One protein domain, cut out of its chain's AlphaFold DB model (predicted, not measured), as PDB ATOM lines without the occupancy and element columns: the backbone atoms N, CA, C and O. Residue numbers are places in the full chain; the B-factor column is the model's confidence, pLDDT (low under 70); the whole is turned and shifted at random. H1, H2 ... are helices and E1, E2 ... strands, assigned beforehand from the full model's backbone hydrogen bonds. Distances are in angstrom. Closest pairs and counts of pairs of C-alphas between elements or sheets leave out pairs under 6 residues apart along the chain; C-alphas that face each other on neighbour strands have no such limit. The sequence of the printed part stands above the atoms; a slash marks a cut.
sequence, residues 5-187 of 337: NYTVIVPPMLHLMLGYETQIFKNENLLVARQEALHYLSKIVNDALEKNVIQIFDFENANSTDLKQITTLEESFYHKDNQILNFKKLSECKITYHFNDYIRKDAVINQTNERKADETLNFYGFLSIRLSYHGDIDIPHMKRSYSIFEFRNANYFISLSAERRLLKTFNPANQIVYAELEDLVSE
ATOM      1  N   ASN A   5     -39.090  -9.516 -16.345       87.31
ATOM      2  CA  ASN A   5     -39.812  -9.489 -17.609       87.31
ATOM      3  C   ASN A   5     -39.232  -8.412 -18.526       87.31
ATOM      4  O   ASN A   5     -38.941  -7.300 -18.069       87.31
ATOM      5  N   TYR A   6     -39.143  -8.723 -19.818       86.94
ATOM      6  CA  TYR A   6     -38.904  -7.720 -20.854       86.94
ATOM      7  C   TYR A   6     -40.248  -7.218 -21.370       86.94
ATOM      8  O   TYR A   6     -41.162  -7.996 -21.617       86.94
ATOM      9  N   THR A   7     -40.399  -5.912 -21.531       90.19
ATOM     10  CA  THR A   7     -41.617  -5.307 -22.073       90.19
ATOM     11  C   THR A   7     -41.256  -4.412 -23.238       90.19
ATOM     12  O   THR A   7     -40.537  -3.432 -23.053       90.19
ATOM     13  N   VAL A   8     -41.770  -4.734 -24.422       90.31
ATOM     14  CA  VAL A   8     -41.697  -3.857 -25.595       90.31
ATOM     15  C   VAL A   8     -42.890  -2.917 -25.521       90.31
ATOM     16  O   VAL A   8     -44.031  -3.344 -25.680       90.31
ATOM     17  N   ILE A   9     -42.628  -1.648 -25.230       87.75
ATOM     18  CA  ILE A   9     -43.637  -0.599 -25.126       87.75
ATOM     19  C   ILE A   9     -43.833   0.030 -26.493       87.75
ATOM     20  O   ILE A   9     -42.918   0.654 -27.041       87.75
ATOM     21  N   VAL A  10     -45.062  -0.098 -26.978       86.94
ATOM     22  CA  VAL A  10     -45.567   0.540 -28.186       86.94
ATOM     23  C   VAL A  10     -46.538   1.642 -27.757       86.94
ATOM     24  O   VAL A  10     -47.545   1.339 -27.110       86.94
ATOM     25  N   PRO A  11     -46.255   2.921 -28.047       81.19
ATOM     26  CA  PRO A  11     -47.135   4.025 -27.716       81.19
ATOM     27  C   PRO A  11     -48.419   3.946 -28.550       81.19
ATOM     28  O   PRO A  11     -48.398   3.423 -29.670       81.19
ATOM     29  N   PRO A  12     -49.521   4.541 -28.060       80.31
ATOM     30  CA  PRO A  12     -50.812   4.502 -28.744       80.31
ATOM     31  C   PRO A  12     -50.749   4.955 -30.207       80.31
ATOM     32  O   PRO A  12     -51.384   4.351 -31.061       80.31
ATOM     33  N   MET A  13     -49.935   5.967 -30.523       77.50
ATOM     34  CA  MET A  13     -49.806   6.463 -31.896       77.50
ATOM     35  C   MET A  13     -49.165   5.438 -32.841       77.50
ATOM     36  O   MET A  13     -49.637   5.268 -33.961       77.50
ATOM     37  N   LEU A  14     -48.143   4.700 -32.398       80.00
ATOM     38  CA  LEU A  14     -47.551   3.629 -33.211       80.00
ATOM     39  C   LEU A  14     -48.468   2.412 -33.303       80.00
ATOM     40  O   LEU A  14     -48.523   1.788 -34.359       80.00
ATOM     41  N   HIS A  15     -49.233   2.114 -32.251       85.12
ATOM     42  CA  HIS A  15     -50.286   1.103 -32.315       85.12
ATOM     43  C   HIS A  15     -51.322   1.449 -33.393       85.12
ATOM     44  O   HIS A  15     -51.616   0.615 -34.241       85.12
ATOM     45  N   LEU A  16     -51.815   2.690 -33.422       82.31
ATOM     46  CA  LEU A  16     -52.787   3.137 -34.425       82.31
ATOM     47  C   LEU A  16     -52.236   3.076 -35.856       82.31
ATOM     48  O   LEU A  16     -52.966   2.726 -36.778       82.31
ATOM     49  N   MET A  17     -50.958   3.412 -36.051       82.31
ATOM     50  CA  MET A  17     -50.342   3.444 -37.382       82.31
ATOM     51  C   MET A  17     -49.897   2.063 -37.887       82.31
ATOM     52  O   MET A  17     -49.921   1.808 -39.092       82.31
ATOM     53  N   LEU A  18     -49.471   1.170 -36.991       86.50
ATOM     54  CA  LEU A  18     -48.820  -0.092 -37.361       86.50
ATOM     55  C   LEU A  18     -49.592  -1.346 -36.927       86.50
ATOM     56  O   LEU A  18     -49.339  -2.413 -37.476       86.50
ATOM     57  N   GLY A  19     -50.528  -1.231 -35.981       88.25
ATOM     58  CA  GLY A  19     -51.314  -2.343 -35.429       88.25
ATOM     59  C   GLY A  19     -50.615  -3.136 -34.318       88.25
ATOM     60  O   GLY A  19     -51.131  -4.160 -33.884       88.25
ATOM     61  N   TYR A  20     -49.446  -2.691 -33.850       91.25
ATOM     62  CA  TYR A  20     -48.679  -3.389 -32.814       91.25
ATOM     63  C   TYR A  20     -49.122  -3.022 -31.405       91.25
ATOM     64  O   TYR A  20     -49.399  -1.863 -31.112       91.25
ATOM     65  N   GLU A  21     -49.134  -3.997 -30.505       92.31
ATOM     66  CA  GLU A  21     -49.457  -3.788 -29.094       92.31
ATOM     67  C   GLU A  21     -48.202  -3.824 -28.221       92.31
ATOM     68  O   GLU A  21     -47.182  -4.421 -28.577       92.31
ATOM     69  N   THR A  22     -48.290  -3.196 -27.048       92.56
ATOM     70  CA  THR A  22     -47.284  -3.381 -25.999       92.56
ATOM     71  C   THR A  22     -47.318  -4.835 -25.530       92.56
ATOM     72  O   THR A  22     -48.374  -5.328 -25.141       92.56
ATOM     73  N   GLN A  23     -46.169  -5.515 -25.532       94.25
ATOM     74  CA  GLN A  23     -46.073  -6.937 -25.183       94.25
ATOM     75  C   GLN A  23     -45.072  -7.192 -24.058       94.25
ATOM     76  O   GLN A  23     -44.051  -6.509 -23.942       94.25
ATOM     77  N   ILE A  24     -45.376  -8.192 -23.227       92.62
ATOM     78  CA  ILE A  24     -44.540  -8.639 -22.110       92.62
ATOM     79  C   ILE A  24     -44.001 -10.034 -22.429       92.62
ATOM     80  O   ILE A  24     -44.770 -10.973 -22.602       92.62
ATOM     81  N   PHE A  25     -42.681 -10.162 -22.429       90.94
ATOM     82  CA  PHE A  25     -41.939 -11.387 -22.693       90.94
ATOM     83  C   PHE A  25     -41.377 -11.921 -21.377       90.94
ATOM     84  O   PHE A  25     -40.641 -11.225 -20.664       90.94
ATOM     85  N   LYS A  26     -41.764 -13.153 -21.039       88.31
ATOM     86  CA  LYS A  26     -41.369 -13.848 -19.811       88.31
ATOM     87  C   LYS A  26     -40.900 -15.248 -20.168       88.31
ATOM     88  O   LYS A  26     -41.616 -15.973 -20.848       88.31
ATOM     89  N   ASN A  27     -39.729 -15.633 -19.678       84.38
ATOM     90  CA  ASN A  27     -39.176 -16.962 -19.905       84.38
ATOM     91  C   ASN A  27     -38.312 -17.378 -18.702       84.38
ATOM     92  O   ASN A  27     -37.741 -16.529 -18.009       84.38
ATOM     93  N   GLU A  28     -38.214 -18.683 -18.444       78.44
ATOM     94  CA  GLU A  28     -37.312 -19.241 -17.429       78.44
ATOM     95  C   GLU A  28     -35.843 -18.929 -17.740       78.44
ATOM     96  O   GLU A  28     -35.043 -18.713 -16.829       78.44
ATOM     97  N   ASN A  29     -35.497 -18.815 -19.025       79.81
ATOM     98  CA  ASN A  29     -34.225 -18.275 -19.469       79.81
ATOM     99  C   ASN A  29     -34.380 -16.803 -19.877       79.81
ATOM    100  O   ASN A  29     -34.999 -16.472 -20.888       79.81
ATOM    101  N   LEU A  30     -33.755 -15.910 -19.109       76.88
ATOM    102  CA  LEU A  30     -33.794 -14.467 -19.336       76.88
ATOM    103  C   LEU A  30     -33.288 -14.061 -20.733       76.88
ATOM    104  O   LEU A  30     -33.828 -13.131 -21.330       76.88
ATOM    105  N   LEU A  31     -32.278 -14.757 -21.266       78.62
ATOM    106  CA  LEU A  31     -31.729 -14.463 -22.593       78.62
ATOM    107  C   LEU A  31     -32.736 -14.766 -23.702       78.62
ATOM    108  O   LEU A  31     -32.805 -14.017 -24.673       78.62
ATOM    109  N   VAL A  32     -33.553 -15.807 -23.529       83.50
ATOM    110  CA  VAL A  32     -34.617 -16.153 -24.481       83.50
ATOM    111  C   VAL A  32     -35.704 -15.079 -24.462       83.50
ATOM    112  O   VAL A  32     -36.029 -14.537 -25.513       83.50
ATOM    113  N   ALA A  33     -36.170 -14.663 -23.277       84.75
ATOM    114  CA  ALA A  33     -37.137 -13.561 -23.159       84.75
ATOM    115  C   ALA A  33     -36.612 -12.254 -23.784       84.75
ATOM    116  O   ALA A  33     -37.359 -11.511 -24.422       84.75
ATOM    117  N   ARG A  34     -35.312 -11.974 -23.622       83.62
ATOM    118  CA  ARG A  34     -34.654 -10.825 -24.251       83.62
ATOM    119  C   ARG A  34     -34.638 -10.943 -25.775       83.62
ATOM    120  O   ARG A  34     -34.927  -9.961 -26.452       83.62
ATOM    121  N   GLN A  35     -34.277 -12.107 -26.316       85.44
ATOM    122  CA  GLN A  35     -34.243 -12.345 -27.762       85.44
ATOM    123  C   GLN A  35     -35.632 -12.216 -28.390       85.44
ATOM    124  O   GLN A  35     -35.762 -11.533 -29.401       85.44
ATOM    125  N   GLU A  36     -36.669 -12.776 -27.764       89.56
ATOM    126  CA  GLU A  36     -38.061 -12.631 -28.210       89.56
ATOM    127  C   GLU A  36     -38.499 -11.158 -28.230       89.56
ATOM    128  O   GLU A  36     -39.036 -10.680 -29.230       89.56
ATOM    129  N   ALA A  37     -38.191 -10.406 -27.167       89.56
ATOM    130  CA  ALA A  37     -38.485  -8.976 -27.095       89.56
ATOM    131  C   ALA A  37     -37.752  -8.170 -28.183       89.56
ATOM    132  O   ALA A  37     -38.338  -7.282 -28.804       89.56
ATOM    133  N   LEU A  38     -36.474  -8.474 -28.436       87.19
ATOM    134  CA  LEU A  38     -35.684  -7.813 -29.479       87.19
ATOM    135  C   LEU A  38     -36.162  -8.174 -30.884       87.19
ATOM    136  O   LEU A  38     -36.165  -7.309 -31.758       87.19
ATOM    137  N   HIS A  39     -36.578  -9.417 -31.107       90.00
ATOM    138  CA  HIS A  39     -37.149  -9.857 -32.374       90.00
ATOM    139  C   HIS A  39     -38.471  -9.129 -32.655       90.00
ATOM    140  O   HIS A  39     -38.639  -8.544 -33.726       90.00
ATOM    141  N   TYR A  40     -39.367  -9.055 -31.664       92.31
ATOM    142  CA  TYR A  40     -40.610  -8.293 -31.787       92.31
ATOM    143  C   TYR A  40     -40.348  -6.804 -32.045       92.31
ATOM    144  O   TYR A  40     -40.942  -6.224 -32.952       92.31
ATOM    145  N   LEU A  41     -39.404  -6.190 -31.322       89.12
ATOM    146  CA  LEU A  41     -39.013  -4.804 -31.582       89.12
ATOM    147  C   LEU A  41     -38.443  -4.620 -32.997       89.12
ATOM    148  O   LEU A  41     -38.762  -3.630 -33.649       89.12
ATOM    149  N   SER A  42     -37.621  -5.559 -33.473       89.69
ATOM    150  CA  SER A  42     -37.011  -5.502 -34.811       89.69
ATOM    151  C   SER A  42     -38.076  -5.458 -35.899       89.69
ATOM    152  O   SER A  42     -38.010  -4.620 -36.795       89.69
ATOM    153  N   LYS A  43     -39.111  -6.292 -35.752       91.25
ATOM    154  CA  LYS A  43     -40.271  -6.297 -36.641       91.25
ATOM    155  C   LYS A  43     -40.986  -4.942 -36.665       91.25
ATOM    156  O   LYS A  43     -41.248  -4.410 -37.734       91.25
ATOM    157  N   ILE A  44     -41.249  -4.353 -35.495       90.94
ATOM    158  CA  ILE A  44     -41.927  -3.048 -35.404       90.94
ATOM    159  C   ILE A  44     -41.114  -1.952 -36.099       90.94
ATOM    160  O   ILE A  44     -41.690  -1.113 -36.785       90.94
ATOM    161  N   VAL A  45     -39.791  -1.935 -35.908       89.31
ATOM    162  CA  VAL A  45     -38.904  -0.925 -36.506       89.31
ATOM    163  C   VAL A  45     -38.865  -1.050 -38.028       89.31
ATOM    164  O   VAL A  45     -38.981  -0.030 -38.702       89.31
ATOM    165  N   ASN A  46     -38.755  -2.272 -38.561       89.88
ATOM    166  CA  ASN A  46     -38.796  -2.513 -40.006       89.88
ATOM    167  C   ASN A  46     -40.117  -2.025 -40.609       89.88
ATOM    168  O   ASN A  46     -40.103  -1.165 -41.487       89.88
ATOM    169  N   ASP A  47     -41.253  -2.463 -40.062       90.12
ATOM    170  CA  ASP A  47     -42.576  -2.036 -40.533       90.12
ATOM    171  C   ASP A  47     -42.771  -0.514 -40.421       90.12
ATOM    172  O   ASP A  47     -43.422   0.106 -41.266       90.12
ATOM    173  N   ALA A  48     -42.233   0.106 -39.364       88.69
ATOM    174  CA  ALA A  48     -42.293   1.551 -39.175       88.69
ATOM    175  C   ALA A  48     -41.491   2.302 -40.244       88.69
ATOM    176  O   ALA A  48     -41.940   3.355 -40.700       88.69
ATOM    177  N   LEU A  49     -40.323   1.784 -40.633       89.25
ATOM    178  CA  LEU A  49     -39.500   2.365 -41.691       89.25
ATOM    179  C   LEU A  49     -40.172   2.193 -43.059       89.25
ATOM    180  O   LEU A  49     -40.333   3.174 -43.780       89.25
ATOM    181  N   GLU A  50     -40.640   0.985 -43.380       88.81
ATOM    182  CA  GLU A  50     -41.336   0.681 -44.642       88.81
ATOM    183  C   GLU A  50     -42.577   1.558 -44.848       88.81
ATOM    184  O   GLU A  50     -42.842   2.050 -45.947       88.81
ATOM    185  N   LYS A  51     -43.334   1.802 -43.773       87.75
ATOM    186  CA  LYS A  51     -44.527   2.659 -43.793       87.75
ATOM    187  C   LYS A  51     -44.215   4.152 -43.644       87.75
ATOM    188  O   LYS A  51     -45.151   4.943 -43.541       87.75
ATOM    189  N   ASN A  52     -42.940   4.550 -43.636       86.44
ATOM    190  CA  ASN A  52     -42.482   5.931 -43.433       86.44
ATOM    191  C   ASN A  52     -43.018   6.587 -42.146       86.44
ATOM    192  O   ASN A  52     -43.176   7.805 -42.072       86.44
ATOM    193  N   VAL A  53     -43.306   5.784 -41.119       86.12
ATOM    194  CA  VAL A  53     -43.660   6.269 -39.776       86.12
ATOM    195  C   VAL A  53     -42.408   6.747 -39.045       86.12
ATOM    196  O   VAL A  53     -42.475   7.677 -38.242       86.12
ATOM    197  N   ILE A  54     -41.257   6.146 -39.347       86.25
ATOM    198  CA  ILE A  54     -39.940   6.634 -38.939       86.25
ATOM    199  C   ILE A  54     -39.049   6.852 -40.158       86.25
ATOM    200  O   ILE A  54     -39.204   6.202 -41.187       86.25
ATOM    201  N   GLN A  55     -38.081   7.741 -40.005       88.25
ATOM    202  CA  GLN A  55     -36.930   7.896 -40.880       88.25
ATOM    203  C   GLN A  55     -35.678   7.706 -40.031       88.25
ATOM    204  O   GLN A  55     -35.618   8.153 -38.883       88.25
ATOM    205  N   ILE A  56     -34.690   7.029 -40.597       87.75
ATOM    206  CA  ILE A  56     -33.413   6.761 -39.944       87.75
ATOM    207  C   ILE A  56     -32.331   7.369 -40.826       87.75
ATOM    208  O   ILE A  56     -32.374   7.219 -42.045       87.75
ATOM    209  N   PHE A  57     -31.380   8.063 -40.217       87.38
ATOM    210  CA  PHE A  57     -30.250   8.668 -40.900       87.38
ATOM    211  C   PHE A  57     -28.944   8.238 -40.230       87.38
ATOM    212  O   PHE A  57     -28.834   8.283 -39.004       87.38
ATOM    213  N   ASP A  58     -27.960   7.849 -41.031       87.69
ATOM    214  CA  ASP A  58     -26.598   7.537 -40.577       87.69
ATOM    215  C   ASP A  58     -25.605   8.489 -41.242       87.69
ATOM    216  O   ASP A  58     -25.920   9.113 -42.255       87.69
ATOM    217  N   PHE A  59     -24.408   8.600 -40.680       84.88
ATOM    218  CA  PHE A  59     -23.333   9.367 -41.295       84.88
ATOM    219  C   PHE A  59     -22.967   8.761 -42.649       84.88
ATOM    220  O   PHE A  59     -22.760   7.552 -42.762       84.88
ATOM    221  N   GLU A  60     -22.864   9.604 -43.675       85.19
ATOM    222  CA  GLU A  60     -22.565   9.158 -45.038       85.19
ATOM    223  C   GLU A  60     -21.221   8.421 -45.113       85.19
ATOM    224  O   GLU A  60     -21.070   7.441 -45.846       85.19
ATOM    225  N   ASN A  61     -20.241   8.874 -44.330       82.81
ATOM    226  CA  ASN A  61     -18.945   8.226 -44.193       82.81
ATOM    227  C   ASN A  61     -18.290   8.557 -42.841       82.81
ATOM    228  O   ASN A  61     -18.750   9.407 -42.080       82.81
ATOM    229  N   ALA A  62     -17.172   7.891 -42.541       78.25
ATOM    230  CA  ALA A  62     -16.474   7.996 -41.257       78.25
ATOM    231  C   ALA A  62     -15.856   9.378 -40.950       78.25
ATOM    232  O   ALA A  62     -15.334   9.553 -39.843       78.25
ATOM    233  N   ASN A  63     -15.863  10.306 -41.915       79.19
ATOM    234  CA  ASN A  63     -15.182  11.601 -41.870       79.19
ATOM    235  C   ASN A  63     -16.105  12.793 -42.193       79.19
ATOM    236  O   ASN A  63     -15.596  13.901 -42.305       79.19
ATOM    237  N   SER A  64     -17.414  12.582 -42.360       81.38
ATOM    238  CA  SER A  64     -18.388  13.643 -42.651       81.38
ATOM    239  C   SER A  64     -19.453  13.721 -41.562       81.38
ATOM    240  O   SER A  64     -19.821  12.695 -40.979       81.38
ATOM    241  N   THR A  65     -19.934  14.934 -41.294       83.12
ATOM    242  CA  THR A  65     -21.134  15.181 -40.482       83.12
ATOM    243  C   THR A  65     -22.438  14.998 -41.258       83.12
ATOM    244  O   THR A  65     -23.502  14.913 -40.641       83.12
ATOM    245  N   ASP A  66     -22.367  14.876 -42.586       85.88
ATOM    246  CA  ASP A  66     -23.530  14.684 -43.443       85.88
ATOM    247  C   ASP A  66     -24.242  13.371 -43.131       85.88
ATOM    248  O   ASP A  66     -23.641  12.301 -42.992       85.88
ATOM    249  N   LEU A  67     -25.565  13.471 -43.048       87.19
ATOM    250  CA  LEU A  67     -26.442  12.361 -42.730       87.19
ATOM    251  C   LEU A  67     -27.180  11.895 -43.984       87.19
ATOM    252  O   LEU A  67     -27.914  12.657 -44.615       87.19
ATOM    253  N   LYS A  68     -27.049  10.609 -44.302       90.12
ATOM    254  CA  LYS A  68     -27.776   9.941 -45.377       90.12
ATOM    255  C   LYS A  68     -28.976   9.196 -44.811       90.12
ATOM    256  O   LYS A  68     -28.855   8.447 -43.842       90.12
ATOM    257  N   GLN A  69     -30.138   9.374 -45.437       90.88
ATOM    258  CA  GLN A  69     -31.329   8.607 -45.081       90.88
ATOM    259  C   GLN A  69     -31.142   7.131 -45.447       90.88
ATOM    260  O   GLN A  69     -30.800   6.796 -46.583       90.88
ATOM    261  N   ILE A  70     -31.420   6.257 -44.487       88.25
ATOM    262  CA  ILE A  70     -31.485   4.813 -44.666       88.25
ATOM    263  C   ILE A  70     -32.888   4.458 -45.157       88.25
ATOM    264  O   ILE A  70     -33.885   4.816 -44.527       88.25
ATOM    265  N   THR A  71     -32.969   3.759 -46.287       82.88
ATOM    266  CA  THR A  71     -34.241   3.350 -46.903       82.88
ATOM    267  C   THR A  71     -34.601   1.894 -46.628       82.88
ATOM    268  O   THR A  71     -35.775   1.546 -46.677       82.88
ATOM    269  N   THR A  72     -33.616   1.051 -46.318       81.69
ATOM    270  CA  THR A  72     -33.811  -0.346 -45.923       81.69
ATOM    271  C   THR A  72     -32.829  -0.711 -44.821       81.69
ATOM    272  O   THR A  72     -31.676  -0.282 -44.840       81.69
ATOM    273  N   LEU A  73     -33.289  -1.498 -43.850       83.94
ATOM    274  CA  LEU A  73     -32.426  -2.040 -42.805       83.94
ATOM    275  C   LEU A  73     -31.820  -3.387 -43.187       83.94
ATOM    276  O   LEU A  73     -30.936  -3.819 -42.462       83.94
ATOM    277  N   GLU A  74     -32.211  -3.976 -44.331       72.56
ATOM    278  CA  GLU A  74     -31.765  -5.294 -44.833       72.56
ATOM    279  C   GLU A  74     -30.249  -5.400 -45.089       72.56
ATOM    280  O   GLU A  74     -29.716  -6.492 -45.290       72.56
ATOM    281  N   GLU A  75     -29.527  -4.280 -45.047       70.62
ATOM    282  CA  GLU A  75     -28.074  -4.258 -45.149       70.62
ATOM    283  C   GLU A  75     -27.394  -4.938 -43.945       70.62
ATOM    284  O   GLU A  75     -27.806  -4.812 -42.787       70.62
ATOM    285  N   SER A  76     -26.270  -5.615 -44.203       66.75
ATOM    286  CA  SER A  76     -25.558  -6.435 -43.212       66.75
ATOM    287  C   SER A  76     -25.093  -5.679 -41.962       66.75
ATOM    288  O   SER A  76     -24.801  -6.301 -40.947       66.75
ATOM    289  N   PHE A  77     -24.988  -4.350 -42.017       79.62
ATOM    290  CA  PHE A  77     -24.544  -3.538 -40.881       79.62
ATOM    291  C   PHE A  77     -25.659  -3.283 -39.851       79.62
ATOM    292  O   PHE A  77     -25.361  -3.145 -38.658       79.62
ATOM    293  N   TYR A  78     -26.927  -3.254 -40.284       83.75
ATOM    294  CA  TYR A  78     -28.093  -3.026 -39.419       83.75
ATOM    295  C   TYR A  78     -28.839  -4.307 -39.053       83.75
ATOM    296  O   TYR A  78     -29.715  -4.260 -38.191       83.75
ATOM    297  N   HIS A  79     -28.454  -5.453 -39.616       82.50
ATOM    298  CA  HIS A  79     -28.923  -6.766 -39.187       82.50
ATOM    299  C   HIS A  79     -27.887  -7.527 -38.369       82.50
ATOM    300  O   HIS A  79     -26.679  -7.416 -38.563       82.50
ATOM    301  N   LYS A  80     -28.397  -8.340 -37.449       73.25
ATOM    302  CA  LYS A  80     -27.687  -9.465 -36.847       73.25
ATOM    303  C   LYS A  80     -28.291 -10.769 -37.351       73.25
ATOM    304  O   LYS A  80     -29.352 -10.783 -37.980       73.25
ATOM    305  N   ASP A  81     -27.647 -11.869 -36.987       68.75
ATOM    306  CA  ASP A  81     -28.215 -13.201 -37.140       68.75
ATOM    307  C   ASP A  81     -29.612 -13.293 -36.483       68.75
ATOM    308  O   ASP A  81     -29.937 -12.567 -35.536       68.75
ATOM    309  N   ASN A  82     -30.447 -14.209 -36.981       71.25
ATOM    310  CA  ASN A  82     -31.790 -14.509 -36.458       71.25
ATOM    311  C   ASN A  82     -32.839 -13.385 -36.600       71.25
ATOM    312  O   ASN A  82     -33.734 -13.268 -35.763       71.25
ATOM    313  N   GLN A  83     -32.767 -12.581 -37.668       76.56
ATOM    314  CA  GLN A  83     -33.763 -11.535 -37.989       76.56
ATOM    315  C   GLN A  83     -33.870 -10.421 -36.929       76.56
ATOM    316  O   GLN A  83     -34.845  -9.671 -36.899       76.56
ATOM    317  N   ILE A  84     -32.873 -10.298 -36.052       85.19
ATOM    318  CA  ILE A  84     -32.799  -9.235 -35.049       85.19
ATOM    319  C   ILE A  84     -31.988  -8.076 -35.630       85.19
ATOM    320  O   ILE A  84     -30.936  -8.283 -36.233       85.19
ATOM    321  N   LEU A  85     -32.452  -6.845 -35.436       86.94
ATOM    322  CA  LEU A  85     -31.706  -5.658 -35.836       86.94
ATOM    323  C   LEU A  85     -30.480  -5.434 -34.943       86.94
ATOM    324  O   LEU A  85     -30.460  -5.714 -33.737       86.94
ATOM    325  N   ASN A  86     -29.447  -4.850 -35.532       84.19
ATOM    326  CA  ASN A  86     -28.276  -4.372 -34.828       84.19
ATOM    327  C   ASN A  86     -28.592  -3.069 -34.086       84.19
ATOM    328  O   ASN A  86     -28.209  -1.974 -34.495       84.19
ATOM    329  N   PHE A  87     -29.283  -3.194 -32.952       79.75
ATOM    330  CA  PHE A  87     -29.683  -2.053 -32.125       79.75
ATOM    331  C   PHE A  87     -28.509  -1.205 -31.626       79.75
ATOM    332  O   PHE A  87     -28.695  -0.020 -31.364       79.75
ATOM    333  N   LYS A  88     -27.299  -1.775 -31.534       77.44
ATOM    334  CA  LYS A  88     -26.092  -1.005 -31.229       77.44
ATOM    335  C   LYS A  88     -25.791  -0.023 -32.355       77.44
ATOM    336  O   LYS A  88     -25.658   1.165 -32.088       77.44
ATOM    337  N   LYS A  89     -25.759  -0.498 -33.600       81.62
ATOM    338  CA  LYS A  89     -25.548   0.378 -34.753       81.62
ATOM    339  C   LYS A  89     -26.700   1.373 -34.924       81.62
ATOM    340  O   LYS A  89     -26.448   2.553 -35.117       81.62
ATOM    341  N   LEU A  90     -27.950   0.942 -34.738       81.81
ATOM    342  CA  LEU A  90     -29.112   1.844 -34.797       81.81
ATOM    343  C   LEU A  90     -29.096   2.937 -33.723       81.81
ATOM    344  O   LEU A  90     -29.609   4.026 -33.958       81.81
ATOM    345  N   SER A  91     -28.496   2.676 -32.558       76.62
ATOM    346  CA  SER A  91     -28.310   3.704 -31.525       76.62
ATOM    347  C   SER A  91     -27.249   4.758 -31.875       76.62
ATOM    348  O   SER A  91     -27.122   5.754 -31.165       76.62
ATOM    349  N   GLU A  92     -26.505   4.562 -32.967       79.81
ATOM    350  CA  GLU A  92     -25.596   5.551 -33.560       79.81
ATOM    351  C   GLU A  92     -26.258   6.348 -34.695       79.81
ATOM    352  O   GLU A  92     -25.627   7.242 -35.244       79.81
ATOM    353  N   CYS A  93     -27.512   6.047 -35.046       81.75
ATOM    354  CA  CYS A  93     -28.255   6.743 -36.089       81.75
ATOM    355  C   CYS A  93     -29.145   7.847 -35.503       81.75
ATOM    356  O   CYS A  93     -29.649   7.748 -34.380       81.75
ATOM    357  N   LYS A  94     -29.415   8.878 -36.306       82.56
ATOM    358  CA  LYS A  94     -30.467   9.859 -36.028       82.56
ATOM    359  C   LYS A  94     -31.810   9.294 -36.476       82.56
ATOM    360  O   LYS A  94     -31.931   8.810 -37.596       82.56
ATOM    361  N   ILE A  95     -32.825   9.376 -35.622       81.06
ATOM    362  CA  ILE A  95     -34.146   8.799 -35.895       81.06
ATOM    363  C   ILE A  95     -35.213   9.867 -35.716       81.06
ATOM    364  O   ILE A  95     -35.229  10.574 -34.709       81.06
ATOM    365  N   THR A  96     -36.105   9.974 -36.698       81.81
ATOM    366  CA  THR A  96     -37.223  10.917 -36.680       81.81
ATOM    367  C   THR A  96     -38.533  10.209 -37.001       81.81
ATOM    368  O   THR A  96     -38.679   9.580 -38.041       81.81
ATOM    369  N   TYR A  97     -39.516  10.331 -36.120       80.38
ATOM    370  CA  TYR A  97     -40.895   9.924 -36.316       80.38
ATOM    371  C   TYR A  97     -41.623  10.965 -37.155       80.38
ATOM    372  O   TYR A  97     -41.660  12.158 -36.827       80.38
ATOM    373  N   HIS A  98     -42.239  10.489 -38.226       76.88
ATOM    374  CA  HIS A  98     -43.115  11.275 -39.064       76.88
ATOM    375  C   HIS A  98     -44.564  11.056 -38.625       76.88
ATOM    376  O   HIS A  98     -45.034   9.929 -38.483       76.88
ATOM    377  N   PHE A  99     -45.280  12.155 -38.418       73.25
ATOM    378  CA  PHE A  99     -46.706  12.149 -38.116       73.25
ATOM    379  C   PHE A  99     -47.436  12.872 -39.235       73.25
ATOM    380  O   PHE A  99     -46.945  13.892 -39.722       73.25
ATOM    381  N   ASN A 100     -48.609  12.368 -39.613       73.12
ATOM    382  CA  ASN A 100     -49.457  13.054 -40.579       73.12
ATOM    383  C   ASN A 100     -49.908  14.433 -40.053       73.12
ATOM    384  O   ASN A 100     -49.893  14.706 -38.846       73.12
ATOM    385  N   ASP A 101     -50.344  15.299 -40.968       73.69
ATOM    386  CA  ASP A 101     -50.743  16.674 -40.641       73.69
ATOM    387  C   ASP A 101     -51.886  16.737 -39.629       73.69
ATOM    388  O   ASP A 101     -51.965  17.683 -38.853       73.69
ATOM    389  N   TYR A 102     -52.750  15.720 -39.590       73.12
ATOM    390  CA  TYR A 102     -53.835  15.641 -38.619       73.12
ATOM    391  C   TYR A 102     -53.309  15.489 -37.186       73.12
ATOM    392  O   TYR A 102     -53.690  16.270 -36.321       73.12
ATOM    393  N   ILE A 103     -52.393  14.546 -36.938       72.44
ATOM    394  CA  ILE A 103     -51.783  14.323 -35.615       72.44
ATOM    395  C   ILE A 103     -50.959  15.545 -35.193       72.44
ATOM    396  O   ILE A 103     -51.016  15.963 -34.038       72.44
ATOM    397  N   ARG A 104     -50.226  16.154 -36.135       71.31
ATOM    398  CA  ARG A 104     -49.487  17.402 -35.881       71.31
ATOM    399  C   ARG A 104     -50.427  18.536 -35.490       71.31
ATOM    400  O   ARG A 104     -50.200  19.210 -34.491       71.31
ATOM    401  N   LYS A 105     -51.505  18.721 -36.250       70.19
ATOM    402  CA  LYS A 105     -52.503  19.764 -36.010       70.19
ATOM    403  C   LYS A 105     -53.253  19.543 -34.698       70.19
ATOM    404  O   LYS A 105     -53.472  20.515 -33.991       70.19
ATOM    405  N   ASP A 106     -53.596  18.307 -34.344       72.00
ATOM    406  CA  ASP A 106     -54.216  17.982 -33.054       72.00
ATOM    407  C   ASP A 106     -53.272  18.288 -31.876       72.00
ATOM    408  O   ASP A 106     -53.670  18.951 -30.918       72.00
ATOM    409  N   ALA A 107     -51.988  17.924 -31.988       69.25
ATOM    410  CA  ALA A 107     -50.978  18.259 -30.981       69.25
ATOM    411  C   ALA A 107     -50.799  19.779 -30.804       69.25
ATOM    412  O   ALA A 107     -50.618  20.245 -29.682       69.25
ATOM    413  N   VAL A 108     -50.878  20.552 -31.896       68.19
ATOM    414  CA  VAL A 108     -50.788  22.022 -31.874       68.19
ATOM    415  C   VAL A 108     -52.076  22.668 -31.353       68.19
ATOM    416  O   VAL A 108     -52.000  23.596 -30.561       68.19
ATOM    417  N   ILE A 109     -53.262  22.191 -31.744       65.75
ATOM    418  CA  ILE A 109     -54.553  22.770 -31.323       65.75
ATOM    419  C   ILE A 109     -54.806  22.548 -29.829       65.75
ATOM    420  O   ILE A 109     -55.313  23.442 -29.151       65.75
ATOM    421  N   ASN A 110     -54.434  21.380 -29.303       62.03
ATOM    422  CA  ASN A 110     -54.636  21.044 -27.893       62.03
ATOM    423  C   ASN A 110     -53.609  21.722 -26.955       62.03
ATOM    424  O   ASN A 110     -53.703  21.585 -25.735       62.03
ATOM    425  N   GLN A 111     -52.642  22.471 -27.501       63.41
ATOM    426  CA  GLN A 111     -51.571  23.148 -26.768       63.41
ATOM    427  C   GLN A 111     -51.596  24.654 -27.071       63.41
ATOM    428  O   GLN A 111     -51.439  25.085 -28.202       63.41
ATOM    429  N   THR A 112     -51.701  25.512 -26.054       53.66
ATOM    430  CA  THR A 112     -51.673  26.982 -26.238       53.66
ATOM    431  C   THR A 112     -50.293  27.550 -26.622       53.66
ATOM    432  O   THR A 112     -50.143  28.765 -26.727       53.66
ATOM    433  N   ASN A 113     -49.268  26.705 -26.802       66.25
ATOM    434  CA  ASN A 113     -47.883  27.100 -27.073       66.25
ATOM    435  C   ASN A 113     -47.186  26.072 -27.985       66.25
ATOM    436  O   ASN A 113     -47.140  24.890 -27.645       66.25
ATOM    437  N   GLU A 114     -46.581  26.537 -29.081       63.12
ATOM    438  CA  GLU A 114     -45.855  25.719 -30.067       63.12
ATOM    439  C   GLU A 114     -44.756  24.847 -29.440       63.12
ATOM    440  O   GLU A 114     -44.654  23.667 -29.762       63.12
ATOM    441  N   ARG A 115     -44.008  25.355 -28.446       63.50
ATOM    442  CA  ARG A 115     -42.971  24.557 -27.759       63.50
ATOM    443  C   ARG A 115     -43.543  23.319 -27.072       63.50
ATOM    444  O   ARG A 115     -42.899  22.278 -27.029       63.50
ATOM    445  N   LYS A 116     -44.762  23.420 -26.543       67.81
ATOM    446  CA  LYS A 116     -45.418  22.287 -25.884       67.81
ATOM    447  C   LYS A 116     -46.011  21.300 -26.890       67.81
ATOM    448  O   LYS A 116     -46.154  20.119 -26.569       67.81
ATOM    449  N   ALA A 117     -46.345  21.755 -28.099       65.69
ATOM    450  CA  ALA A 117     -46.754  20.875 -29.190       65.69
ATOM    451  C   ALA A 117     -45.584  19.988 -29.643       65.69
ATOM    452  O   ALA A 117     -45.756  18.774 -29.743       65.69
ATOM    453  N   ASP A 118     -44.381  20.550 -29.791       66.38
ATOM    454  CA  ASP A 118     -43.170  19.781 -30.113       66.38
ATOM    455  C   ASP A 118     -42.815  18.771 -29.011       66.38
ATOM    456  O   ASP A 118     -42.545  17.603 -29.292       66.38
ATOM    457  N   GLU A 119     -42.890  19.173 -27.738       69.12
ATOM    458  CA  GLU A 119     -42.728  18.254 -26.600       69.12
ATOM    459  C   GLU A 119     -43.746  17.100 -26.634       69.12
ATOM    460  O   GLU A 119     -43.413  15.954 -26.328       69.12
ATOM    461  N   THR A 120     -44.979  17.386 -27.054       69.62
ATOM    462  CA  THR A 120     -46.052  16.389 -27.170       69.62
ATOM    463  C   THR A 120     -45.807  15.427 -28.328       69.62
ATOM    464  O   THR A 120     -45.923  14.214 -28.155       69.62
ATOM    465  N   LEU A 121     -45.398  15.934 -29.493       70.06
ATOM    466  CA  LEU A 121     -45.031  15.106 -30.644       70.06
ATOM    467  C   LEU A 121     -43.806  14.230 -30.338       70.06
ATOM    468  O   LEU A 121     -43.772  13.057 -30.720       70.06
ATOM    469  N   ASN A 122     -42.842  14.747 -29.575       66.75
ATOM    470  CA  ASN A 122     -41.714  13.965 -29.067       66.75
ATOM    471  C   ASN A 122     -42.166  12.843 -28.122       66.75
ATOM    472  O   ASN A 122     -41.586  11.756 -28.136       66.75
ATOM    473  N   PHE A 123     -43.219  13.071 -27.334       67.31
ATOM    474  CA  PHE A 123     -43.814  12.048 -26.475       67.31
ATOM    475  C   PHE A 123     -44.643  11.013 -27.251       67.31
ATOM    476  O   PHE A 123     -44.761   9.869 -26.817       67.31
ATOM    477  N   TYR A 124     -45.207  11.376 -28.403       72.06
ATOM    478  CA  TYR A 124     -45.945  10.440 -29.257       72.06
ATOM    479  C   TYR A 124     -45.031   9.476 -30.018       72.06
ATOM    480  O   TYR A 124     -45.435   8.345 -30.301       72.06
ATOM    481  N   GLY A 125     -43.804   9.899 -30.325       70.00
ATOM    482  CA  GLY A 125     -42.837   9.121 -31.094       70.00
ATOM    483  C   GLY A 125     -41.795   8.474 -30.204       70.00
ATOM    484  O   GLY A 125     -40.693   9.008 -30.082       70.00
ATOM    485  N   PHE A 126     -42.123   7.328 -29.594       75.12
ATOM    486  CA  PHE A 126     -41.102   6.470 -28.996       75.12
ATOM    487  C   PHE A 126     -41.379   4.971 -29.107       75.12
ATOM    488  O   PHE A 126     -42.519   4.554 -29.070       75.12
ATOM    489  N   LEU A 127     -40.351   4.131 -29.158       77.25
ATOM    490  CA  LEU A 127     -40.440   2.680 -28.949       77.25
ATOM    491  C   LEU A 127     -39.419   2.306 -27.895       77.25
ATOM    492  O   LEU A 127     -38.275   2.731 -27.994       77.25
ATOM    493  N   SER A 128     -39.786   1.516 -26.888       81.25
ATOM    494  CA  SER A 128     -38.815   1.147 -25.850       81.25
ATOM    495  C   SER A 128     -38.907  -0.305 -25.430       81.25
ATOM    496  O   SER A 128     -39.986  -0.886 -25.430       81.25
ATOM    497  N   ILE A 129     -37.776  -0.875 -25.025       83.88
ATOM    498  CA  ILE A 129     -37.732  -2.118 -24.258       83.88
ATOM    499  C   ILE A 129     -37.438  -1.757 -22.810       83.88
ATOM    500  O   ILE A 129     -36.459  -1.064 -22.525       83.88
ATOM    501  N   ARG A 130     -38.259  -2.255 -21.885       85.31
ATOM    502  CA  ARG A 130     -38.036  -2.146 -20.441       85.31
ATOM    503  C   ARG A 130     -37.766  -3.504 -19.817       85.31
ATOM    504  O   ARG A 130     -38.455  -4.466 -20.128       85.31
ATOM    505  N   LEU A 131     -36.818  -3.545 -18.890       81.75
ATOM    506  CA  LEU A 131     -36.632  -4.656 -17.963       81.75
ATOM    507  C   LEU A 131     -37.315  -4.296 -16.655       81.75
ATOM    508  O   LEU A 131     -36.994  -3.264 -16.060       81.75
ATOM    509  N   SER A 132     -38.239  -5.138 -16.209       83.00
ATOM    510  CA  SER A 132     -38.940  -4.949 -14.939       83.00
ATOM    511  C   SER A 132     -38.696  -6.125 -14.008       83.00
ATOM    512  O   SER A 132     -38.721  -7.270 -14.454       83.00
ATOM    513  N   TYR A 133     -38.465  -5.825 -12.732       78.75
ATOM    514  CA  TYR A 133     -38.341  -6.781 -11.639       78.75
ATOM    515  C   TYR A 133     -39.601  -6.752 -10.773       78.75
ATOM    516  O   TYR A 133     -40.065  -5.680 -10.379       78.75
ATOM    517  N   HIS A 134     -40.140  -7.928 -10.469       74.19
ATOM    518  CA  HIS A 134     -41.391  -8.101  -9.730       74.19
ATOM    519  C   HIS A 134     -41.243  -8.908  -8.439       74.19
ATOM    520  O   HIS A 134     -42.257  -9.233  -7.831       74.19
ATOM    521  N   GLY A 135     -40.019  -9.223  -8.015       70.88
ATOM    522  CA  GLY A 135     -39.802  -9.942  -6.766       70.88
ATOM    523  C   GLY A 135     -40.009  -9.051  -5.539       70.88
ATOM    524  O   GLY A 135     -39.986  -7.820  -5.617       70.88
ATOM    525  N   ASP A 136     -40.157  -9.691  -4.384       66.81
ATOM    526  CA  ASP A 136     -40.510  -9.035  -3.115       66.81
ATOM    527  C   ASP A 136     -39.351  -8.253  -2.467       66.81
ATOM    528  O   ASP A 136     -39.515  -7.608  -1.431       66.81
ATOM    529  N   ILE A 137     -38.162  -8.293  -3.071       66.25
ATOM    530  CA  ILE A 137     -36.964  -7.623  -2.559       66.25
ATOM    531  C   ILE A 137     -37.031  -6.131  -2.888       66.25
ATOM    532  O   ILE A 137     -36.866  -5.728  -4.043       66.25
ATOM    533  N   ASP A 138     -37.213  -5.305  -1.860       64.50
ATOM    534  CA  ASP A 138     -37.122  -3.852  -1.980       64.50
ATOM    535  C   ASP A 138     -35.671  -3.398  -1.787       64.50
ATOM    536  O   ASP A 138     -35.099  -3.521  -0.702       64.50
ATOM    537  N   ILE A 139     -35.048  -2.907  -2.861       64.50
ATOM    538  CA  ILE A 139     -33.670  -2.409  -2.826       64.50
ATOM    539  C   ILE A 139     -33.708  -0.878  -2.746       64.50
ATOM    540  O   ILE A 139     -34.203  -0.236  -3.680       64.50
ATOM    541  N   PRO A 140     -33.161  -0.267  -1.676       57.44
ATOM    542  CA  PRO A 140     -33.133   1.182  -1.528       57.44
ATOM    543  C   PRO A 140     -32.528   1.867  -2.759       57.44
ATOM    544  O   PRO A 140     -31.455   1.494  -3.231       57.44
ATOM    545  N   HIS A 141     -33.221   2.889  -3.269       61.59
ATOM    546  CA  HIS A 141     -32.821   3.697  -4.433       61.59
ATOM    547  C   HIS A 141     -32.794   2.965  -5.790       61.59
ATOM    548  O   HIS A 141     -32.332   3.537  -6.783       61.59
ATOM    549  N   MET A 142     -33.319   1.740  -5.871       61.34
ATOM    550  CA  MET A 142     -33.395   0.975  -7.114       61.34
ATOM    551  C   MET A 142     -34.804   1.044  -7.707       61.34
ATOM    552  O   MET A 142     -35.798   0.792  -7.031       61.34
ATOM    553  N   LYS A 143     -34.913   1.399  -8.990       65.12
ATOM    554  CA  LYS A 143     -36.203   1.360  -9.685       65.12
ATOM    555  C   LYS A 143     -36.571  -0.102  -9.940       65.12
ATOM    556  O   LYS A 143     -35.710  -0.920 -10.222       65.12
ATOM    557  N   ARG A 144     -37.857  -0.441  -9.906       72.25
ATOM    558  CA  ARG A 144     -38.320  -1.788 -10.294       72.25
ATOM    559  C   ARG A 144     -38.435  -1.972 -11.807       72.25
ATOM    560  O   ARG A 144     -38.714  -3.065 -12.270       72.25
ATOM    561  N   SER A 145     -38.222  -0.910 -12.582       73.50
ATOM    562  CA  SER A 145     -38.257  -0.942 -14.040       73.50
ATOM    563  C   SER A 145     -37.228   0.020 -14.625       73.50
ATOM    564  O   SER A 145     -37.089   1.153 -14.151       73.50
ATOM    565  N   TYR A 146     -36.517  -0.435 -15.652       74.06
ATOM    566  CA  TYR A 146     -35.526   0.346 -16.386       74.06
ATOM    567  C   TYR A 146     -35.759   0.211 -17.886       74.06
ATOM    568  O   TYR A 146     -35.881  -0.901 -18.392       74.06
ATOM    569  N   SER A 147     -35.766   1.335 -18.604       73.38
ATOM    570  CA  SER A 147     -35.636   1.317 -20.061       73.38
ATOM    571  C   SER A 147     -34.234   0.839 -20.423       73.38
ATOM    572  O   SER A 147     -33.244   1.447 -20.022       73.38
ATOM    573  N   ILE A 148     -34.173  -0.271 -21.148       70.81
ATOM    574  CA  ILE A 148     -32.950  -0.860 -21.702       70.81
ATOM    575  C   ILE A 148     -32.599  -0.170 -23.011       70.81
ATOM    576  O   ILE A 148     -31.433   0.003 -23.350       70.81
ATOM    577  N   PHE A 149     -33.639   0.195 -23.753       72.38
ATOM    578  CA  PHE A 149     -33.517   0.801 -25.053       72.38
ATOM    579  C   PHE A 149     -34.761   1.616 -25.357       72.38
ATOM    580  O   PHE A 149     -35.860   1.247 -24.941       72.38
ATOM    581  N   GLU A 150     -34.582   2.735 -26.043       73.94
ATOM    582  CA  GLU A 150     -35.642   3.693 -26.301       73.94
ATOM    583  C   GLU A 150     -35.337   4.468 -27.585       73.94
ATOM    584  O   GLU A 150     -34.470   5.328 -27.599       73.94
ATOM    585  N   PHE A 151     -36.034   4.149 -28.669       71.25
ATOM    586  CA  PHE A 151     -36.091   4.966 -29.875       71.25
ATOM    587  C   PHE A 151     -37.020   6.144 -29.612       71.25
ATOM    588  O   PHE A 151     -38.174   5.895 -29.283       71.25
ATOM    589  N   ARG A 152     -36.583   7.399 -29.748       70.38
ATOM    590  CA  ARG A 152     -37.487   8.566 -29.729       70.38
ATOM    591  C   ARG A 152     -37.093   9.594 -30.775       70.38
ATOM    592  O   ARG A 152     -35.984   9.562 -31.287       70.38
ATOM    593  N   ASN A 153     -37.974  10.572 -30.968       57.28
ATOM    594  CA  ASN A 153     -37.730  11.825 -31.697       57.28
ATOM    595  C   ASN A 153     -36.676  12.769 -31.078       57.28
ATOM    596  O   ASN A 153     -36.528  13.913 -31.497       57.28
ATOM    597  N   ALA A 154     -35.949  12.309 -30.065       54.62
ATOM    598  CA  ALA A 154     -34.884  13.046 -29.412       54.62
ATOM    599  C   ALA A 154     -33.781  12.058 -29.019       54.62
ATOM    600  O   ALA A 154     -34.064  10.873 -28.840       54.62
ATOM    601  N   ASN A 155     -32.548  12.552 -28.869       48.03
ATOM    602  CA  ASN A 155     -31.299  11.783 -28.737       48.03
ATOM    603  C   ASN A 155     -31.200  10.876 -27.483       48.03
ATOM    604  O   ASN A 155     -30.107  10.520 -27.056       48.03
ATOM    605  N   TYR A 156     -32.303  10.486 -26.847       50.38
ATOM    606  CA  TYR A 156     -32.329   9.825 -25.550       50.38
ATOM    607  C   TYR A 156     -32.385   8.300 -25.663       50.38
ATOM    608  O   TYR A 156     -33.440   7.691 -25.505       50.38
ATOM    609  N   PHE A 157     -31.222   7.672 -25.813       52.09
ATOM    610  CA  PHE A 157     -31.063   6.253 -25.496       52.09
ATOM    611  C   PHE A 157     -30.574   6.100 -24.049       52.09
ATOM    612  O   PHE A 157     -29.508   6.607 -23.673       52.09
ATOM    613  N   ILE A 158     -31.353   5.411 -23.208       47.19
ATOM    614  CA  ILE A 158     -30.948   5.107 -21.829       47.19
ATOM    615  C   ILE A 158     -30.038   3.873 -21.826       47.19
ATOM    616  O   ILE A 158     -30.365   2.819 -22.353       47.19
ATOM    617  N   SER A 159     -28.867   4.054 -21.216       49.97
ATOM    618  CA  SER A 159     -27.735   3.128 -21.168       49.97
ATOM    619  C   SER A 159     -28.029   1.781 -20.487       49.97
ATOM    620  O   SER A 159     -28.469   1.729 -19.337       49.97
ATOM    621  N   LEU A 160     -27.567   0.699 -21.123       52.44
ATOM    622  CA  LEU A 160     -27.418  -0.670 -20.589       52.44
ATOM    623  C   LEU A 160     -26.637  -0.814 -19.291       52.44
ATOM    624  O   LEU A 160     -26.678  -1.875 -18.663       52.44
ATOM    625  N   SER A 161     -25.913   0.225 -18.870       57.00
ATOM    626  CA  SER A 161     -25.348   0.231 -17.525       57.00
ATOM    627  C   SER A 161     -26.438  -0.047 -16.486       57.00
ATOM    628  O   SER A 161     -26.136  -0.665 -15.473       57.00
ATOM    629  N   ALA A 162     -27.699   0.303 -16.764       61.12
ATOM    630  CA  ALA A 162     -28.853  -0.078 -15.964       61.12
ATOM    631  C   ALA A 162     -29.189  -1.582 -16.034       61.12
ATOM    632  O   ALA A 162     -29.329  -2.188 -14.977       61.12
ATOM    633  N   GLU A 163     -29.264  -2.198 -17.223       69.69
ATOM    634  CA  GLU A 163     -29.571  -3.636 -17.389       69.69
ATOM    635  C   GLU A 163     -28.504  -4.512 -16.715       69.69
ATOM    636  O   GLU A 163     -28.824  -5.331 -15.853       69.69
ATOM    637  N   ARG A 164     -27.218  -4.278 -17.014       70.19
ATOM    638  CA  ARG A 164     -26.109  -5.021 -16.388       70.19
ATOM    639  C   ARG A 164     -26.059  -4.805 -14.874       70.19
ATOM    640  O   ARG A 164     -25.787  -5.757 -14.150       70.19
ATOM    641  N   ARG A 165     -26.297  -3.581 -14.375       68.50
ATOM    642  CA  ARG A 165     -26.354  -3.319 -12.922       68.50
ATOM    643  C   ARG A 165     -27.519  -4.060 -12.281       68.50
ATOM    644  O   ARG A 165     -27.294  -4.744 -11.293       68.50
ATOM    645  N   LEU A 166     -28.717  -3.964 -12.861       70.12
ATOM    646  CA  LEU A 166     -29.914  -4.626 -12.355       70.12
ATOM    647  C   LEU A 166     -29.682  -6.132 -12.246       70.12
ATOM    648  O   LEU A 166     -29.793  -6.703 -11.166       70.12
ATOM    649  N   LEU A 167     -29.267  -6.766 -13.339       72.00
ATOM    650  CA  LEU A 167     -29.092  -8.212 -13.364       72.00
ATOM    651  C   LEU A 167     -27.934  -8.688 -12.472       72.00
ATOM    652  O   LEU A 167     -28.047  -9.761 -11.880       72.00
ATOM    653  N   LYS A 168     -26.852  -7.905 -12.322       71.25
ATOM    654  CA  LYS A 168     -25.764  -8.195 -11.363       71.25
ATOM    655  C   LYS A 168     -26.227  -8.151  -9.913       71.25
ATOM    656  O   LYS A 168     -25.768  -8.962  -9.117       71.25
ATOM    657  N   THR A 169     -27.111  -7.220  -9.569       67.19
ATOM    658  CA  THR A 169     -27.623  -7.085  -8.201       67.19
ATOM    659  C   THR A 169     -28.492  -8.276  -7.791       67.19
ATOM    660  O   THR A 169     -28.433  -8.688  -6.638       67.19
ATOM    661  N   PHE A 170     -29.262  -8.855  -8.718       64.50
ATOM    662  CA  PHE A 170     -30.220  -9.924  -8.401       64.50
ATOM    663  C   PHE A 170     -29.755 -11.342  -8.760       64.50
ATOM    664  O   PHE A 170     -30.303 -12.300  -8.223       64.50
ATOM    665  N   ASN A 171     -28.762 -11.515  -9.643       63.16
ATOM    666  CA  ASN A 171     -28.247 -12.845 -10.002       63.16
ATOM    667  C   ASN A 171     -26.707 -12.910 -10.132       63.16
ATOM    668  O   ASN A 171     -26.196 -13.368 -11.154       63.16
ATOM    669  N   PRO A 172     -25.934 -12.487  -9.111       59.47
ATOM    670  CA  PRO A 172     -24.482 -12.269  -9.200       59.47
ATOM    671  C   PRO A 172     -23.651 -13.489  -9.645       59.47
ATOM    672  O   PRO A 172     -22.510 -13.322 -10.082       59.47
ATOM    673  N   ALA A 173     -24.205 -14.703  -9.558       54.16
ATOM    674  CA  ALA A 173     -23.553 -15.945  -9.964       54.16
ATOM    675  C   ALA A 173     -23.518 -16.163 -11.492       54.16
ATOM    676  O   ALA A 173     -22.695 -16.939 -11.974       54.16
ATOM    677  N   ASN A 174     -24.365 -15.479 -12.271       59.78
ATOM    678  CA  ASN A 174     -24.564 -15.777 -13.693       59.78
ATOM    679  C   ASN A 174     -23.724 -14.873 -14.616       59.78
ATOM    680  O   ASN A 174     -24.242 -14.131 -15.452       59.78
ATOM    681  N   GLN A 175     -22.396 -14.917 -14.448       53.28
ATOM    682  CA  GLN A 175     -21.459 -14.006 -15.126       53.28
ATOM    683  C   GLN A 175     -21.456 -14.103 -16.661       53.28
ATOM    684  O   GLN A 175     -21.193 -13.103 -17.331       53.28
ATOM    685  N   ILE A 176     -21.783 -15.276 -17.209       51.28
ATOM    686  CA  ILE A 176     -21.791 -15.561 -18.654       51.28
ATOM    687  C   ILE A 176     -22.887 -14.752 -19.364       51.28
ATOM    688  O   ILE A 176     -22.625 -14.110 -20.377       51.28
ATOM    689  N   VAL A 177     -24.076 -14.663 -18.757       57.09
ATOM    690  CA  VAL A 177     -25.223 -13.895 -19.275       57.09
ATOM    691  C   VAL A 177     -24.880 -12.409 -19.444       57.09
ATOM    692  O   VAL A 177     -25.379 -11.752 -20.350       57.09
ATOM    693  N   TYR A 178     -23.998 -11.855 -18.604       54.94
ATOM    694  CA  TYR A 178     -23.611 -10.442 -18.685       54.94
ATOM    695  C   TYR A 178     -22.641 -10.127 -19.818       54.94
ATOM    696  O   TYR A 178     -22.622  -8.986 -20.289       54.94
ATOM    697  N   ALA A 179     -21.811 -11.099 -20.199       50.88
ATOM    698  CA  ALA A 179     -20.801 -10.938 -21.238       50.88
ATOM    699  C   ALA A 179     -21.435 -10.877 -22.637       50.88
ATOM    700  O   ALA A 179     -20.912 -10.193 -23.511       50.88
ATOM    701  N   GLU A 180     -22.588 -11.524 -22.817       56.44
ATOM    702  CA  GLU A 180     -23.335 -11.573 -24.081       56.44
ATOM    703  C   GLU A 180     -24.260 -10.360 -24.303       56.44
ATOM    704  O   GLU A 180     -24.803 -10.168 -25.392       56.44
ATOM    705  N   LEU A 181     -24.444  -9.502 -23.292       61.84
ATOM    706  CA  LEU A 181     -25.195  -8.255 -23.449       61.84
ATOM    707  C   LEU A 181     -24.356  -7.250 -24.240       61.84
ATOM    708  O   LEU A 181     -23.423  -6.662 -23.696       61.84
ATOM    709  N   GLU A 182     -24.683  -7.029 -25.510       58.72
ATOM    710  CA  GLU A 182     -24.035  -5.996 -26.323       58.72
ATOM    711  C   GLU A 182     -24.277  -4.580 -25.807       58.72
ATOM    712  O   GLU A 182     -25.406  -4.248 -25.471       58.72
ATOM    713  N   ASP A 183     -23.234  -3.742 -25.834       55.25
ATOM    714  CA  ASP A 183     -23.269  -2.336 -25.420       55.25
ATOM    715  C   ASP A 183     -23.942  -1.415 -26.472       55.25
ATOM    716  O   ASP A 183     -23.309  -0.977 -27.426       55.25
ATOM    717  N   LEU A 184     -25.226  -1.114 -26.271       58.59
ATOM    718  CA  LEU A 184     -26.029  -0.012 -26.805       58.59
ATOM    719  C   LEU A 184     -25.515   1.360 -26.348       58.59
ATOM    720  O   LEU A 184     -25.024   1.552 -25.226       58.59
ATOM    721  N   VAL A 185     -25.686   2.326 -27.238       55.47
ATOM    722  CA  VAL A 185     -25.085   3.651 -27.173       55.47
ATOM    723  C   VAL A 185     -26.001   4.627 -26.425       55.47
ATOM    724  O   VAL A 185     -27.212   4.595 -26.584       55.47
ATOM    725  N   SER A 186     -25.442   5.488 -25.567       57.84
ATOM    726  CA  SER A 186     -26.195   6.563 -24.888       57.84
ATOM    727  C   SER A 186     -26.227   7.854 -25.713       57.84
ATOM    728  O   SER A 186     -25.296   8.079 -26.479       57.84
ATOM    729  N   GLU A 187     -27.139   8.785 -25.416       60.03
ATOM    730  CA  GLU A 187     -27.140  10.170 -25.951       60.03
ATOM    731  C   GLU A 187     -25.745  10.816 -25.990       60.03
ATOM    732  O   GLU A 187     -25.273  11.300 -27.015       60.03
TER     733      GLU A 187
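Overview. This is residues 5 to 187 of the 337 residues of an uncharacterized protein of Chryseobacterium sp. Leaf394 (UniProt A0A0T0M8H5). A four-stranded sheet, E2 E1 E6 E7, has the long helix H2 and the shorter H6 over one of its faces, both running along the strands. A small second sheet, E4 E3 E5, lies by the last residues of H2, and the helix pair H4 and H5 lies far out from the middle. The printed part has 183 residues, with seven named helices and seven named strands in the order E1 H1 E2 H2 E3 E4 H3 E5 H4 H5 E6 E7 H6 H7; the class is mixed, and both sheets are antiparallel. It is compact, with a radius of gyration of the C-alphas of 17.5 A and spans of 51 by 40 by 31 A.

Arrangement. The large sheet runs E2, residues 23 to 25, E1, 5 to 9, E6, 126 to 133, and E7, 145 to 152. N 8 and O 23 are 2.9 A apart, N 7 and O 130 2.8 A, and N 127 and O 151 2.8 A, each within hydrogen-bond range. E6 and E7 form a hairpin, and E7 bends by 66 degrees at residue 149. H2, residues 30 to 50, and H6, 161 to 170, lie on the same face, giving two layers, helices on one face of a sheet. The height of H2 over the sheet is 8.6 A and that of H6 10.0 A; the closest C-alphas of H2 and E1 are those of Val 8 and Ala 37, 6.2 A. H7, residues 175 to 179, only just touches H6, with 3 pairs of C-alphas within 8 A; the closest are those of Arg 164 and Tyr 178, 6.4 A. H1, residues 12 to 18, only grazes the large sheet with residues 12 to 15. The small sheet runs E4, residues 67 to 70, E3, 54 to 59, and E5, 94 to 97; N 68 and O 58 are 2.8 A apart and N 55 and O 96 2.8 A. E3 and E4 form a hairpin. E4, H3, residues 87 to 90, and E5 make a split strand-helix-strand unit, two strands running the same way with E3 between them, its crossover right-handed. H4, residues 101 to 109, touches H5, 114 to 124, at a steep tilt of 53 degrees, opposite ways; the closest C-alphas, of Val 108 and Ala 117, are 5.0 A apart. Every O i to N i+4 pair is within hydrogen-bond range in H1, H2, H4, H5 and H6; H3 is too short for one, and H7 has 0 of 1 but 2 of 2 O i to N i+3 pairs.

Along the chain. E1 begins at C-alpha 5, (-39.812, -9.489, -17.609). H2 is 30.4 A long, E6 22.0 A and E7 18.4 A. H7 ends at C-alpha 179, (-20.801, -10.938, -21.238).

Size, cuts and confidence. The two C-alphas farthest apart, of Ile 109 and Ala 173, are 54.0 A apart. The printed part has no cut. The links E4 to H3 and E6 to E7 are long. The mean pLDDT of the printed part is 75.2; 57 residues are under 70, among them 107 to 120 and 169 to 187.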